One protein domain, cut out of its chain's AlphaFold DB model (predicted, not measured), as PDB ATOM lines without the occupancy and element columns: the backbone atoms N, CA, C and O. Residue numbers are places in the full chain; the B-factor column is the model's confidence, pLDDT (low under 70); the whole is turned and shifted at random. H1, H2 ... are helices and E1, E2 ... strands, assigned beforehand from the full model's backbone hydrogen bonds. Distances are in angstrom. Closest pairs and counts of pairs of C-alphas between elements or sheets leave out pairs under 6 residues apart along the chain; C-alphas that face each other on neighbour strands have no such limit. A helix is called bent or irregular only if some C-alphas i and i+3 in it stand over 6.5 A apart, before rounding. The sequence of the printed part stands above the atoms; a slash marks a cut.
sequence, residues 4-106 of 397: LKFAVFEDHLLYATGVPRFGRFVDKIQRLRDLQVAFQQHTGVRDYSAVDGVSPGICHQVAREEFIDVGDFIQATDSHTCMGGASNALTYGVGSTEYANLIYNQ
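AT A GLANCE: This is residues 4 to 106 of the 397 residues of the protein "Aconitate hydratase" of Candidatus Poseidoniales archaeon (UniProt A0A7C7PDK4). Two small parallel strand pairs, E1 with E2 and E3 with E4, each form a strand-helix-strand unit, and the two units make two lobes joined by the short helix H2. In one lobe the long kinked helix H1 runs from beside E1 and E2 out to one end of the domain; in the other, H3 packs on the pair E3 E4, mainly on E4, while H4 comes near E3 with its residues 96 to 102. The printed part has 103 residues with four named helices and four named strands, in the order E1 H1 E2 H2 E3 H3 E4 H4, and its class is mixed, helices and strands. It is compact, with a radius of gyration of the C-alphas of 14.5 A, yet elongated in outline, spanning 42 by 27 by 23 A.

HOW THE PARTS SIT: E3, residues 73 to 76, and E4, residues 90 to 93, are parallel neighbours at 12 degrees; N 74 and O 90 are 3.0 A apart, within hydrogen-bond range. With H3, residues 79 to 87, they form a strand-helix-strand unit, two parallel neighbour strands with a helix between, whose crossover is right-handed. The closest C-alphas of H3 and E4 are those of Ser 79 and Gly 93, 4.3 A apart. H4, residues 96 to 105, is nearest E3 at the C-alphas of Tyr 99 and Ala 76, 6.8 A apart. H2, residues 59 to 66, touches H3 at a shallow tilt of 22 degrees, the same way; the closest C-alphas are those of Arg 64 and Gly 84, 5.9 A apart. The closest C-alphas of H2 and E1, residues 7 to 9, are those of Cys 59 and Phe 9, 6.0 A apart. E1 and E2, residues 46 to 48, are parallel at 11 degrees, with N 48 and O 8 within hydrogen-bond range at 3.0 A. With H1, residues 20 to 43, they form the other such unit, also right-handed; the C-alphas of Gln 40 and Asp 47, the closest of H1 and E2, are 6.6 A apart. H1 and H3 are apart, as are H1 and H4. Every O i to N i+4 pair is within hydrogen-bond range in H2 and H4; H1 has 15 of 20, and H3 has 0 of 5 but 5 of 6 O i to N i+3 pairs.

IN THESE COORDINATES: E3 and E4 measure 10.4 A and 10.8 A from first to last C-alpha, H3 16.9 A, H4 14.1 A and H2 10.4 A. E1 measures 6.7 A and E2 6.6 A. E1 begins at C-alpha 7 (37.971, 18.389, -13.160). H1 measures 34.3 A from C-alpha 20 (41.792, -3.458, -33.091), with a kink of 59 degrees near residue 27. H1 and H3 are irregular: C-alphas 24 and 27 are 8.0 A apart, and 79 and 82 are 7.1 A apart. H4 ends at C-alpha 105 (38.333, 34.255, -18.742).

THE WHOLE: The two C-alphas farthest apart, those of Arg 24 and Gly 71, are 43.3 A apart. The printed part has no cut and no long link. Its mean pLDDT is 93.3, and no printed residue is under 70.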
ATOM      1  N   LEU A   4      39.682  24.007  -7.960       88.69
ATOM      2  CA  LEU A   4      38.591  23.204  -7.411       88.69
ATOM      3  C   LEU A   4      37.222  23.559  -8.016       88.69
ATOM      4  O   LEU A   4      36.191  23.233  -7.445       88.69
ATOM      5  N   LYS A   5      37.148  24.243  -9.156       88.62
ATOM      6  CA  LYS A   5      35.932  24.323  -9.986       88.62
ATOM      7  C   LYS A   5      36.068  23.558 -11.303       88.62
ATOM      8  O   LYS A   5      35.142  23.550 -12.097       88.62
ATOM      9  N   PHE A   6      37.207  22.908 -11.517       92.75
ATOM     10  CA  PHE A   6      37.502  22.143 -12.719       92.75
ATOM     11  C   PHE A   6      37.859  20.706 -12.339       92.75
ATOM     12  O   PHE A   6      38.307  20.432 -11.221       92.75
ATOM     13  N   ALA A   7      37.658  19.800 -13.287       94.88
ATOM     14  CA  ALA A   7      37.971  18.389 -13.160       94.88
ATOM     15  C   ALA A   7      38.530  17.862 -14.484       94.88
ATOM     16  O   ALA A   7      38.188  18.373 -15.555       94.88
ATOM     17  N   VAL A   8      39.389  16.852 -14.399       95.25
ATOM     18  CA  VAL A   8      39.839  16.051 -15.542       95.25
ATOM     19  C   VAL A   8      39.486  14.590 -15.307       95.25
ATOM     20  O   VAL A   8      39.554  14.123 -14.174       95.25
ATOM     21  N   PHE A   9      39.116  13.885 -16.376       95.19
ATOM     22  CA  PHE A   9      38.609  12.515 -16.324       95.19
ATOM     23  C   PHE A   9      39.325  11.641 -17.347       95.19
ATOM     24  O   PHE A   9      39.430  12.006 -18.516       95.19
ATOM     25  N   GLU A  10      39.802  10.473 -16.919       93.50
ATOM     26  CA  GLU A  10      40.315   9.435 -17.816       93.50
ATOM     27  C   GLU A  10      39.313   8.274 -17.932       93.50
ATOM     28  O   GLU A  10      39.450   7.231 -17.294       93.50
ATOM     29  N   ASP A  11      38.281   8.453 -18.752       91.06
ATOM     30  CA  ASP A  11      37.180   7.493 -18.933       91.06
ATOM     31  C   ASP A  11      36.974   7.070 -20.402       91.06
ATOM     32  O   ASP A  11      36.626   5.922 -20.684       91.06
ATOM     33  N   HIS A  12      37.234   7.963 -21.361       90.00
ATOM     34  CA  HIS A  12      36.912   7.745 -22.774       90.00
ATOM     35  C   HIS A  12      37.770   6.675 -23.459       90.00
ATOM     36  O   HIS A  12      37.254   5.761 -24.095       90.00
ATOM     37  N   LEU A  13      39.096   6.792 -23.375       87.44
ATOM     38  CA  LEU A  13      40.028   5.962 -24.153       87.44
ATOM     39  C   LEU A  13      40.679   4.857 -23.316       87.44
ATOM     40  O   LEU A  13      41.712   4.317 -23.710       87.44
ATOM     41  N   LEU A  14      40.088   4.519 -22.168       86.19
ATOM     42  CA  LEU A  14      40.656   3.562 -21.223       86.19
ATOM     43  C   LEU A  14      40.834   2.175 -21.859       86.19
ATOM     44  O   LEU A  14      41.957   1.676 -21.935       86.19
ATOM     45  N   TYR A  15      39.765   1.620 -22.442       86.81
ATOM     46  CA  TYR A  15      39.781   0.298 -23.088       86.81
ATOM     47  C   TYR A  15      40.119   0.339 -24.583       86.81
ATOM     48  O   TYR A  15      40.193  -0.700 -25.240       86.81
ATOM     49  N   ALA A  16      40.366   1.531 -25.141       85.50
ATOM     50  CA  ALA A  16      40.599   1.708 -26.571       85.50
ATOM     51  C   ALA A  16      41.783   0.872 -27.079       85.50
ATOM     52  O   ALA A  16      41.722   0.329 -28.175       85.50
ATOM     53  N   THR A  17      42.844   0.712 -26.284       83.31
ATOM     54  CA  THR A  17      44.043  -0.042 -26.686       83.31
ATOM     55  C   THR A  17      43.789  -1.538 -26.891       83.31
ATOM     56  O   THR A  17      44.565  -2.177 -27.596       83.31
ATOM     57  N   GLY A  18      42.712  -2.087 -26.317       82.31
ATOM     58  CA  GLY A  18      42.276  -3.469 -26.541       82.31
ATOM     59  C   GLY A  18      41.452  -3.664 -27.817       82.31
ATOM     60  O   GLY A  18      41.239  -4.795 -28.237       82.31
ATOM     61  N   VAL A  19      41.007  -2.582 -28.466       84.44
ATOM     62  CA  VAL A  19      40.159  -2.652 -29.662       84.44
ATOM     63  C   VAL A  19      41.015  -2.513 -30.931       84.44
ATOM     64  O   VAL A  19      41.693  -1.489 -31.101       84.44
ATOM     65  N   PRO A  20      40.939  -3.453 -31.896       85.00
ATOM     66  CA  PRO A  20      41.792  -3.458 -33.091       85.00
ATOM     67  C   PRO A  20      41.821  -2.133 -33.870       85.00
ATOM     68  O   PRO A  20      42.884  -1.680 -34.301       85.00
ATOM     69  N   ARG A  21      40.672  -1.452 -33.998       84.19
ATOM     70  CA  ARG A  21      40.555  -0.185 -34.749       84.19
ATOM     71  C   ARG A  21      41.385   0.965 -34.162       84.19
ATOM     72  O   ARG A  21      41.762   1.888 -34.890       84.19
ATOM     73  N   PHE A  22      41.683   0.909 -32.865       88.38
ATOM     74  CA  PHE A  22      42.463   1.917 -32.150       88.38
ATOM     75  C   PHE A  22      43.936   1.533 -31.973       88.38
ATOM     76  O   PHE A  22      44.731   2.397 -31.610       88.38
ATOM     77  N   GLY A  23      44.339   0.302 -32.314       87.12
ATOM     78  CA  GLY A  23      45.718  -0.176 -32.152       87.12
ATOM     79  C   GLY A  23      46.775   0.727 -32.808       87.12
ATOM     80  O   GLY A  23      47.833   0.977 -32.240       87.12
ATOM     81  N   ARG A  24      46.463   1.336 -33.961       90.56
ATOM     82  CA  ARG A  24      47.359   2.293 -34.651       90.56
ATOM     83  C   ARG A  24      47.548   3.639 -33.932       90.56
ATOM     84  O   ARG A  24      48.320   4.474 -34.397       90.56
ATOM     85  N   PHE A  25      46.798   3.892 -32.863       93.75
ATOM     86  CA  PHE A  25      46.797   5.152 -32.122       93.75
ATOM     87  C   PHE A  25      47.268   5.007 -30.674       93.75
ATOM     88  O   PHE A  25      47.219   5.998 -29.952       93.75
ATOM     89  N   VAL A  26      47.754   3.832 -30.256       92.62
ATOM     90  CA  VAL A  26      48.187   3.556 -28.872       92.62
ATOM     91  C   VAL A  26      49.120   4.645 -28.330       92.62
ATOM     92  O   VAL A  26      48.824   5.229 -27.291       92.62
ATOM     93  N   ASP A  27      50.163   5.024 -29.076       94.12
ATOM     94  CA  ASP A  27      51.105   6.072 -28.646       94.12
ATOM     95  C   ASP A  27      50.439   7.447 -28.484       94.12
ATOM     96  O   ASP A  27      50.791   8.229 -27.602       94.12
ATOM     97  N   LYS A  28      49.448   7.759 -29.330       94.81
ATOM     98  CA  LYS A  28      48.694   9.018 -29.237       94.81
ATOM     99  C   LYS A  28      47.753   9.012 -28.039       94.81
ATOM    100  O   LYS A  28      47.632  10.036 -27.378       94.81
ATOM    101  N   ILE A  29      47.110   7.879 -27.763       92.94
ATOM    102  CA  ILE A  29      46.249   7.696 -26.591       92.94
ATOM    103  C   ILE A  29      47.089   7.868 -25.324       92.94
ATOM    104  O   ILE A  29      46.730   8.671 -24.469       92.94
ATOM    105  N   GLN A  30      48.252   7.212 -25.247       92.75
ATOM    106  CA  GLN A  30      49.158   7.375 -24.112       92.75
ATOM    107  C   GLN A  30      49.630   8.825 -23.967       92.75
ATOM    108  O   GLN A  30      49.623   9.371 -22.869       92.75
ATOM    109  N   ARG A  31      49.934   9.503 -25.080       95.19
ATOM    110  CA  ARG A  31      50.292  10.923 -25.043       95.19
ATOM    111  C   ARG A  31      49.182  11.802 -24.460       95.19
ATOM    112  O   ARG A  31      49.499  12.768 -23.773       95.19
ATOM    113  N   LEU A  32      47.910  11.511 -24.738       93.75
ATOM    114  CA  LEU A  32      46.785  12.247 -24.150       93.75
ATOM    115  C   LEU A  32      46.714  12.039 -22.632       93.75
ATOM    116  O   LEU A  32      46.558  13.022 -21.910       93.75
ATOM    117  N   ARG A  33      46.916  10.804 -22.156       92.69
ATOM    118  CA  ARG A  33      46.987  10.481 -20.719       92.69
ATOM    119  C   ARG A  33      48.107  11.254 -20.027       92.69
ATOM    120  O   ARG A  33      47.865  11.963 -19.057       92.69
ATOM    121  N   ASP A  34      49.313  11.214 -20.593       94.44
ATOM    122  CA  ASP A  34      50.472  11.925 -20.041       94.44
ATOM    123  C   ASP A  34      50.232  13.444 -19.972       94.44
ATOM    124  O   ASP A  34      50.637  14.106 -19.015       94.44
ATOM    125  N   LEU A  35      49.577  14.015 -20.993       95.56
ATOM    126  CA  LEU A  35      49.238  15.439 -21.030       95.56
ATOM    127  C   LEU A  35      48.188  15.809 -19.980       95.56
ATOM    128  O   LEU A  35      48.318  16.867 -19.365       95.56
ATOM    129  N   GLN A  36      47.184  14.960 -19.759       94.75
ATOM    130  CA  GLN A  36      46.198  15.156 -18.699       94.75
ATOM    131  C   GLN A  36      46.859  15.137 -17.320       94.75
ATOM    132  O   GLN A  36      46.659  16.073 -16.550       94.75
ATOM    133  N   VAL A  37      47.695  14.133 -17.037       94.56
ATOM    134  CA  VAL A  37      48.424  14.028 -15.763       94.56
ATOM    135  C   VAL A  37      49.315  15.251 -15.550       94.56
ATOM    136  O   VAL A  37      49.276  15.875 -14.491       94.56
ATOM    137  N   ALA A  38      50.076  15.659 -16.569       96.81
ATOM    138  CA  ALA A  38      50.917  16.851 -16.483       96.81
ATOM    139  C   ALA A  38      50.092  18.128 -16.240       96.81
ATOM    140  O   ALA A  38      50.495  18.988 -15.455       96.81
ATOM    141  N   PHE A  39      48.933  18.258 -16.892       94.44
ATOM    142  CA  PHE A  39      48.021  19.381 -16.687       94.44
ATOM    143  C   PHE A  39      47.446  19.391 -15.267       94.44
ATOM    144  O   PHE A  39      47.462  20.435 -14.613       94.44
ATOM    145  N   GLN A  40      46.990  18.242 -14.770       95.56
ATOM    146  CA  GLN A  40      46.449  18.090 -13.423       95.56
ATOM    147  C   GLN A  40      47.500  18.465 -12.373       95.56
ATOM    148  O   GLN A  40      47.242  19.344 -11.551       95.56
ATOM    149  N   GLN A  41      48.715  17.918 -12.470       96.19
ATOM    150  CA  GLN A  41      49.816  18.217 -11.546       96.19
ATOM    151  C   GLN A  41      50.215  19.695 -11.562       96.19
ATOM    152  O   GLN A  41      50.591  20.255 -10.533       96.19
ATOM    153  N   HIS A  42      50.146  20.341 -12.730       95.31
ATOM    154  CA  HIS A  42      50.475  21.757 -12.868       95.31
ATOM    155  C   HIS A  42      49.401  22.680 -12.275       95.31
ATOM    156  O   HIS A  42      49.727  23.743 -11.748       95.31
ATOM    157  N   THR A  43      48.126  22.306 -12.393       93.81
ATOM    158  CA  THR A  43      46.990  23.192 -12.096       93.81
ATOM    159  C   THR A  43      46.307  22.909 -10.761       93.81
ATOM    160  O   THR A  43      45.723  23.827 -10.187       93.81
ATOM    161  N   GLY A  44      46.375  21.673 -10.258       95.50
ATOM    162  CA  GLY A  44      45.696  21.237  -9.036       95.50
ATOM    163  C   GLY A  44      44.176  21.114  -9.171       95.50
ATOM    164  O   GLY A  44      43.466  21.252  -8.177       95.50
ATOM    165  N   VAL A  45      43.660  20.919 -10.389       95.62
ATOM    166  CA  VAL A  45      42.235  20.610 -10.618       95.62
ATOM    167  C   VAL A  45      41.875  19.229 -10.054       95.62
ATOM    168  O   VAL A  45      42.774  18.428  -9.775       95.62
ATOM    169  N   ARG A  46      40.573  18.940  -9.890       96.12
ATOM    170  CA  ARG A  46      40.126  17.610  -9.436       96.12
ATOM    171  C   ARG A  46      40.625  16.531 -10.390       96.12
ATOM    172  O   ARG A  46      40.563  16.711 -11.609       96.12
ATOM    173  N   ASP A  47      41.115  15.443  -9.816       95.62
ATOM    174  CA  ASP A  47      41.774  14.371 -10.545       95.62
ATOM    175  C   ASP A  47      40.929  13.104 -10.523       95.62
ATOM    176  O   ASP A  47      40.774  12.476  -9.478       95.62
ATOM    177  N   TYR A  48      40.419  12.733 -11.693       95.31
ATOM    178  CA  TYR A  48      39.755  11.459 -11.935       95.31
ATOM    179  C   TYR A  48      40.502  10.671 -13.015       95.31
ATOM    180  O   TYR A  48      39.907  10.116 -13.942       95.31
ATOM    181  N   SER A  49      41.835  10.680 -12.938       93.56
ATOM    182  CA  SER A  49      42.690   9.832 -13.769       93.56
ATOM    183  C   SER A  49      42.573   8.362 -13.357       93.56
ATOM    184  O   SER A  49      42.259   8.044 -12.208       93.56
ATOM    185  N   ALA A  50      42.815   7.455 -14.302       92.00
ATOM    186  CA  ALA A  50      42.701   6.028 -14.043       92.00
ATOM    187  C   ALA A  50      43.878   5.538 -13.186       92.00
ATOM    188  O   ALA A  50      45.020   5.970 -13.361       92.00
ATOM    189  N   VAL A  51      43.614   4.589 -12.289       90.50
ATOM    190  CA  VAL A  51      44.636   3.931 -11.463       90.50
ATOM    191  C   VAL A  51      44.659   2.456 -11.830       90.50
ATOM    192  O   VAL A  51      43.615   1.815 -11.885       90.50
ATOM    193  N   ASP A  52      45.844   1.935 -12.157       88.19
ATOM    194  CA  ASP A  52      46.045   0.544 -12.588       88.19
ATOM    195  C   ASP A  52      45.112   0.102 -13.737       88.19
ATOM    196  O   ASP A  52      44.710  -1.054 -13.838       88.19
ATOM    197  N   GLY A  53      44.784   1.037 -14.638       84.69
ATOM    198  CA  GLY A  53      43.926   0.784 -15.799       84.69
ATOM    199  C   GLY A  53      42.424   0.803 -15.506       84.69
ATOM    200  O   GLY A  53      41.651   0.423 -16.382       84.69
ATOM    201  N   VAL A  54      42.009   1.266 -14.324       88.00
ATOM    202  CA  VAL A  54      40.604   1.381 -13.911       88.00
ATOM    203  C   VAL A  54      40.242   2.850 -13.692       88.00
ATOM    204  O   VAL A  54      40.928   3.558 -12.950       88.00
ATOM    205  N   SER A  55      39.173   3.323 -14.340       92.06
ATOM    206  CA  SER A  55      38.653   4.679 -14.122       92.06
ATOM    207  C   SER A  55      37.894   4.756 -12.793       92.06
ATOM    208  O   SER A  55      37.226   3.785 -12.427       92.06
ATOM    209  N   PRO A  56      37.882   5.911 -12.102       92.94
ATOM    210  CA  PRO A  56      36.923   6.164 -11.024       92.94
ATOM    211  C   PRO A  56      35.462   6.070 -11.494       92.94
ATOM    212  O   PRO A  56      34.576   5.719 -10.713       92.94
ATOM    213  N   GLY A  57      35.209   6.344 -12.775       94.56
ATOM    214  CA  GLY A  57      33.893   6.249 -13.388       94.56
ATOM    215  C   GLY A  57      33.757   7.103 -14.637       94.56
ATOM    216  O   GLY A  57      34.657   7.852 -15.011       94.56
ATOM    217  N   ILE A  58      32.601   6.994 -15.279       95.44
ATOM    218  CA  ILE A  58      32.238   7.843 -16.409       95.44
ATOM    219  C   ILE A  58      32.003   9.261 -15.890       95.44
ATOM    220  O   ILE A  58      31.292   9.450 -14.902       95.44
ATOM    221  N   CYS A  59      32.582  10.256 -16.561       95.31
ATOM    222  CA  CYS A  59      32.685  11.628 -16.062       95.31
ATOM    223  C   CYS A  59      31.369  12.219 -15.534       95.31
ATOM    224  O   CYS A  59      31.361  12.803 -14.454       95.31
ATOM    225  N   HIS A  60      30.252  12.033 -16.240       95.94
ATOM    226  CA  HIS A  60      28.947  12.559 -15.815       95.94
ATOM    227  C   HIS A  60      28.402  11.882 -14.562       95.94
ATOM    228  O   HIS A  60      27.806  12.554 -13.724       95.94
ATOM    229  N   GLN A  61      28.627  10.572 -14.426       95.81
ATOM    230  CA  GLN A  61      28.207   9.821 -13.247       95.81
ATOM    231  C   GLN A  61      29.001  10.293 -12.030       95.81
ATOM    232  O   GLN A  61      28.403  10.714 -11.047       95.81
ATOM    233  N   VAL A  62      30.332  10.324 -12.145       96.69
ATOM    234  CA  VAL A  62      31.227  10.767 -11.065       96.69
ATOM    235  C   VAL A  62      30.963  12.224 -10.689       96.69
ATOM    236  O   VAL A  62      30.859  12.553  -9.513       96.69
ATOM    237  N   ALA A  63      30.806  13.113 -11.673       96.56
ATOM    238  CA  ALA A  63      30.525  14.517 -11.403       96.56
ATOM    239  C   ALA A  63      29.218  14.686 -10.618       96.56
ATOM    240  O   ALA A  63      29.200  15.388  -9.605       96.56
ATOM    241  N   ARG A  64      28.141  14.012 -11.044       95.56
ATOM    242  CA  ARG A  64      26.852  14.033 -10.340       95.56
ATOM    243  C   ARG A  64      27.000  13.484  -8.921       95.56
ATOM    244  O   ARG A  64      26.540  14.120  -7.977       95.56
ATOM    245  N   GLU A  65      27.671  12.344  -8.768       95.38
ATOM    246  CA  GLU A  65      27.905  11.687  -7.478       95.38
ATOM    247  C   GLU A  65      28.731  12.540  -6.515       95.38
ATOM    248  O   GLU A  65      28.484  12.468  -5.316       95.38
ATOM    249  N   GLU A  66      29.644  13.390  -6.994       95.12
ATOM    250  CA  GLU A  66      30.615  14.059  -6.120       95.12
ATOM    251  C   GLU A  66      30.462  15.579  -5.974       95.12
ATOM    252  O   GLU A  66      30.754  16.097  -4.895       95.12
ATOM    253  N   PHE A  67      30.076  16.319  -7.022       94.50
ATOM    254  CA  PHE A  67      30.208  17.786  -6.983       94.50
ATOM    255  C   PHE A  67      29.254  18.612  -7.862       94.50
ATOM    256  O   PHE A  67      29.435  19.824  -7.912       94.50
ATOM    257  N   ILE A  68      28.289  18.016  -8.570       96.56
ATOM    258  CA  ILE A  68      27.201  18.790  -9.200       96.56
ATOM    259  C   ILE A  68      26.105  19.013  -8.160       96.56
ATOM    260  O   ILE A  68      25.496  18.040  -7.708       96.56
ATOM    261  N   ASP A  69      25.854  20.266  -7.799       96.19
ATOM    262  CA  ASP A  69      24.856  20.656  -6.802       96.19
ATOM    263  C   ASP A  69      23.692  21.444  -7.417       96.19
ATOM    264  O   ASP A  69      23.741  21.900  -8.561       96.19
ATOM    265  N   VAL A  70      22.610  21.590  -6.648       98.06
ATOM    266  CA  VAL A  70      21.411  22.312  -7.092       98.06
ATOM    267  C   VAL A  70      21.742  23.768  -7.417       98.06
ATOM    268  O   VAL A  70      22.430  24.447  -6.652       98.06
ATOM    269  N   GLY A  71      21.234  24.257  -8.549       96.69
ATOM    270  CA  GLY A  71      21.453  25.629  -9.007       96.69
ATOM    271  C   GLY A  71      22.826  25.881  -9.636       96.69
ATOM    272  O   GLY A  71      23.115  27.018 -10.022       96.69
ATOM    273  N   ASP A  72      23.671  24.855  -9.780       96.38
ATOM    274  CA  ASP A  72      24.946  24.996 -10.475       96.38
ATOM    275  C   ASP A  72      24.769  25.313 -11.966       96.38
ATOM    276  O   ASP A  72      23.798  24.926 -12.617       96.38
ATOM    277  N   PHE A  73      25.780  25.979 -12.528       94.75
ATOM    278  CA  PHE A  73      25.954  26.145 -13.967       94.75
ATOM    279  C   PHE A  73      27.263  25.486 -14.408       94.75
ATOM    280  O   PHE A  73      28.345  25.918 -13.995       94.75
ATOM    281  N   ILE A  74      27.174  24.449 -15.247       94.69
ATOM    282  CA  ILE A  74      28.323  23.608 -15.611       94.69
ATOM    283  C   ILE A  74      28.422  23.434 -17.121       94.69
ATOM    284  O   ILE A  74      27.495  22.990 -17.793       94.69
ATOM    285  N   GLN A  75      29.608  23.716 -17.645       94.69
ATOM    286  CA  GLN A  75      29.979  23.393 -19.016       94.69
ATOM    287  C   GLN A  75      31.146  22.409 -18.998       94.69
ATOM    288  O   GLN A  75      32.058  22.556 -18.185       94.69
ATOM    289  N   ALA A  76      31.147  21.432 -19.903       95.19
ATOM    290  CA  ALA A  76      32.283  20.534 -20.102       95.19
ATOM    291  C   ALA A  76      32.429  20.142 -21.579       95.19
ATOM    292  O   ALA A  76      31.575  20.450 -22.406       95.19
ATOM    293  N   THR A  77      33.527  19.479 -21.934       94.81
ATOM    294  CA  THR A  77      33.850  19.129 -23.330       94.81
ATOM    295  C   THR A  77      33.203  17.831 -23.817       94.81
ATOM    296  O   THR A  77      33.738  17.184 -24.715       94.81
ATOM    297  N   ASP A  78      32.078  17.440 -23.225       95.62
ATOM    298  CA  ASP A  78      31.308  16.264 -23.617       95.62
ATOM    299  C   ASP A  78      29.818  16.614 -23.739       95.62
ATOM    300  O   ASP A  78      29.295  17.428 -22.983       95.62
ATOM    301  N   SER A  79      29.128  16.029 -24.719       94.44
ATOM    302  CA  SER A  79      27.721  16.340 -25.002       94.44
ATOM    303  C   SER A  79      26.765  15.936 -23.882       94.44
ATOM    304  O   SER A  79      25.781  16.629 -23.644       94.44
ATOM    305  N   HIS A  80      27.055  14.840 -23.181       97.31
ATOM    306  CA  HIS A  80      26.165  14.248 -22.179       97.31
ATOM    307  C   HIS A  80      26.281  14.909 -20.803       97.31
ATOM    308  O   HIS A  80      25.656  14.453 -19.848       97.31
ATOM    309  N   THR A  81      27.002  16.034 -20.706       97.81
ATOM    310  CA  THR A  81      27.042  16.887 -19.507       97.81
ATOM    311  C   THR A  81      25.651  17.328 -19.064       97.81
ATOM    312  O   THR A  81      25.448  17.552 -17.873       97.81
ATOM    313  N   CYS A  82      24.674  17.370 -19.975       98.06
ATOM    314  CA  CYS A  82      23.259  17.587 -19.664       98.06
ATOM    315  C   CYS A  82      22.675  16.604 -18.636       98.06
ATOM    316  O   CYS A  82      21.717  16.949 -17.961       98.06
ATOM    317  N   MET A  83      23.290  15.436 -18.411       98.31
ATOM    318  CA  MET A  83      22.912  14.510 -17.334       98.31
ATOM    319  C   MET A  83      22.886  15.164 -15.940       98.31
ATOM    320  O   MET A  83      22.085  14.765 -15.095       98.31
ATOM    321  N   GLY A  84      23.725  16.179 -15.706       98.12
ATOM    322  CA  GLY A  84      23.750  16.943 -14.455       98.12
ATOM    323  C   GLY A  84      22.438  17.668 -14.132       98.12
ATOM    324  O   GLY A  84      22.173  17.929 -12.962       98.12
ATOM    325  N   GLY A  85      21.578  17.920 -15.123       98.44
ATOM    326  CA  GLY A  85      20.279  18.553 -14.905       98.44
ATOM    327  C   GLY A  85      19.287  17.732 -14.090       98.44
ATOM    328  O   GLY A  85      18.333  18.300 -13.560       98.44
ATOM    329  N   ALA A  86      19.550  16.440 -13.875       98.38
ATOM    330  CA  ALA A  86      18.807  15.650 -12.899       98.38
ATOM    331  C   ALA A  86      18.952  16.195 -11.472       98.38
ATOM    332  O   ALA A  86      18.008  16.094 -10.700       98.38
ATOM    333  N   SER A  87      20.084  16.829 -11.144       97.88
ATOM    334  CA  SER A  87      20.331  17.492  -9.855       97.88
ATOM    335  C   SER A  87      19.778  18.923  -9.793       97.88
ATOM    336  O   SER A  87      20.188  19.688  -8.927       97.88
ATOM    337  N   ASN A  88      18.894  19.320 -10.719       98.38
ATOM    338  CA  ASN A  88      18.408  20.696 -10.863       98.38
ATOM    339  C   ASN A  88      19.550  21.720 -11.070       98.38
ATOM    340  O   ASN A  88      19.579  22.806 -10.493       98.38
ATOM    341  N   ALA A  89      20.513  21.348 -11.916       98.19
ATOM    342  CA  ALA A  89      21.630  22.186 -12.345       98.19
ATOM    343  C   ALA A  89      21.544  22.471 -13.851       98.19
ATOM    344  O   ALA A  89      21.160  21.611 -14.641       98.19
ATOM    345  N   LEU A  90      21.946  23.663 -14.289       97.44
ATOM    346  CA  LEU A  90      22.012  23.985 -15.712       97.44
ATOM    347  C   LEU A  90      23.340  23.488 -16.291       97.44
ATOM    348  O   LEU A  90      24.378  24.139 -16.148       97.44
ATOM    349  N   THR A  91      23.315  22.333 -16.957       97.06
ATOM    350  CA  THR A  91      24.537  21.671 -17.428       97.06
ATOM    351  C   THR A  91      24.488  21.357 -18.923       97.06
ATOM    352  O   THR A  91      23.472  20.889 -19.423       97.06
ATOM    353  N   TYR A  92      25.558  21.606 -19.687       96.38
ATOM    354  CA  TYR A  92      25.624  21.181 -21.097       96.38
ATOM    355  C   TYR A  92      27.039  21.156 -21.677       96.38
ATOM    356  O   TYR A  92      27.967  21.802 -21.188       96.38
ATOM    357  N   GLY A  93      27.190  20.395 -22.762       95.69
ATOM    358  CA  GLY A  93      28.444  20.264 -23.490       95.69
ATOM    359  C   GLY A  93      28.808  21.494 -24.319       95.69
ATOM    360  O   GLY A  93      27.946  22.161 -24.891       95.69
ATOM    361  N   VAL A  94      30.108  21.763 -24.432       95.44
ATOM    362  CA  VAL A  94      30.683  22.820 -25.276       95.44
ATOM    363  C   VAL A  94      31.929  22.340 -26.015       95.44
ATOM    364  O   VAL A  94      32.586  21.373 -25.632       95.44
ATOM    365  N   GLY A  95      32.296  23.039 -27.089       94.25
ATOM    366  CA  GLY A  95      33.524  22.748 -27.828       94.25
ATOM    367  C   GLY A  95      34.790  23.124 -27.049       94.25
ATOM    368  O   GLY A  95      34.783  24.007 -26.193       94.25
ATOM    369  N   SER A  96      35.925  22.517 -27.407       92.44
ATOM    370  CA  SER A  96      37.218  22.760 -26.744       92.44
ATOM    371  C   SER A  96      37.662  24.228 -26.769       92.44
ATOM    372  O   SER A  96      38.231  24.708 -25.793       92.44
ATOM    373  N   THR A  97      37.373  24.966 -27.846       91.81
ATOM    374  CA  THR A  97      37.678  26.403 -27.951       91.81
ATOM    375  C   THR A  97      36.845  27.242 -26.983       91.81
ATOM    376  O   THR A  97      37.370  28.155 -26.349       91.81
ATOM    377  N   GLU A  98      35.550  26.949 -26.858       91.75
ATOM    378  CA  GLU A  98      34.664  27.632 -25.908       91.75
ATOM    379  C   GLU A  98      35.086  27.316 -24.472       91.75
ATOM    380  O   GLU A  98      35.276  28.230 -23.672       91.75
ATOM    381  N   TYR A  99      35.368  26.045 -24.179       92.81
ATOM    382  CA  TYR A  99      35.832  25.620 -22.863       92.81
ATOM    383  C   TYR A  99      37.187  26.237 -22.481       92.81
ATOM    384  O   TYR A  99      37.366  26.712 -21.360       92.81
ATOM    385  N   ALA A 100      38.141  26.314 -23.415       91.12
ATOM    386  CA  ALA A 100      39.420  26.984 -23.181       91.12
ATOM    387  C   ALA A 100      39.234  28.481 -22.873       91.12
ATOM    388  O   ALA A 100      39.902  29.015 -21.984       91.12
ATOM    389  N   ASN A 101      38.300  29.151 -23.560       90.44
ATOM    390  CA  ASN A 101      37.942  30.537 -23.263       90.44
ATOM    391  C   ASN A 101      37.282  30.681 -21.887       90.44
ATOM    392  O   ASN A 101      37.629  31.621 -21.171       90.44
ATOM    393  N   LEU A 102      36.395  29.760 -21.493       89.75
ATOM    394  CA  LEU A 102      35.801  29.726 -20.152       89.75
ATOM    395  C   LEU A 102      36.887  29.582 -19.077       89.75
ATOM    396  O   LEU A 102      36.907  30.346 -18.114       89.75
ATOM    397  N   ILE A 103      37.835  28.655 -19.252       89.06
ATOM    398  CA  ILE A 103      38.953  28.475 -18.314       89.06
ATOM    399  C   ILE A 103      39.805  29.747 -18.234       89.06
ATOM    400  O   ILE A 103      40.158  30.182 -17.137       89.06
ATOM    401  N   TYR A 104      40.140  30.364 -19.368       88.75
ATOM    402  CA  TYR A 104      40.993  31.552 -19.382       88.75
ATOM    403  C   TYR A 104      40.309  32.777 -18.757       88.75
ATOM    404  O   TYR A 104      40.904  33.454 -17.919       88.75
ATOM    405  N   ASN A 105      39.054  33.040 -19.130       89.81
ATOM    406  CA  ASN A 105      38.333  34.255 -18.742       89.81
ATOM    407  C   ASN A 105      37.530  34.110 -17.441       89.81
ATOM    408  O   ASN A 105      37.218  35.119 -16.817       89.81
ATOM    409  N   GLN A 106      37.218  32.882 -17.010       86.62
ATOM    410  CA  GLN A 106      36.356  32.566 -15.857       86.62
ATOM    411  C   GLN A 106      34.899  33.044 -16.003       86.62
ATOM    412  O   GLN A 106      34.184  33.171 -15.012       86.62
TER     413      GLN A 106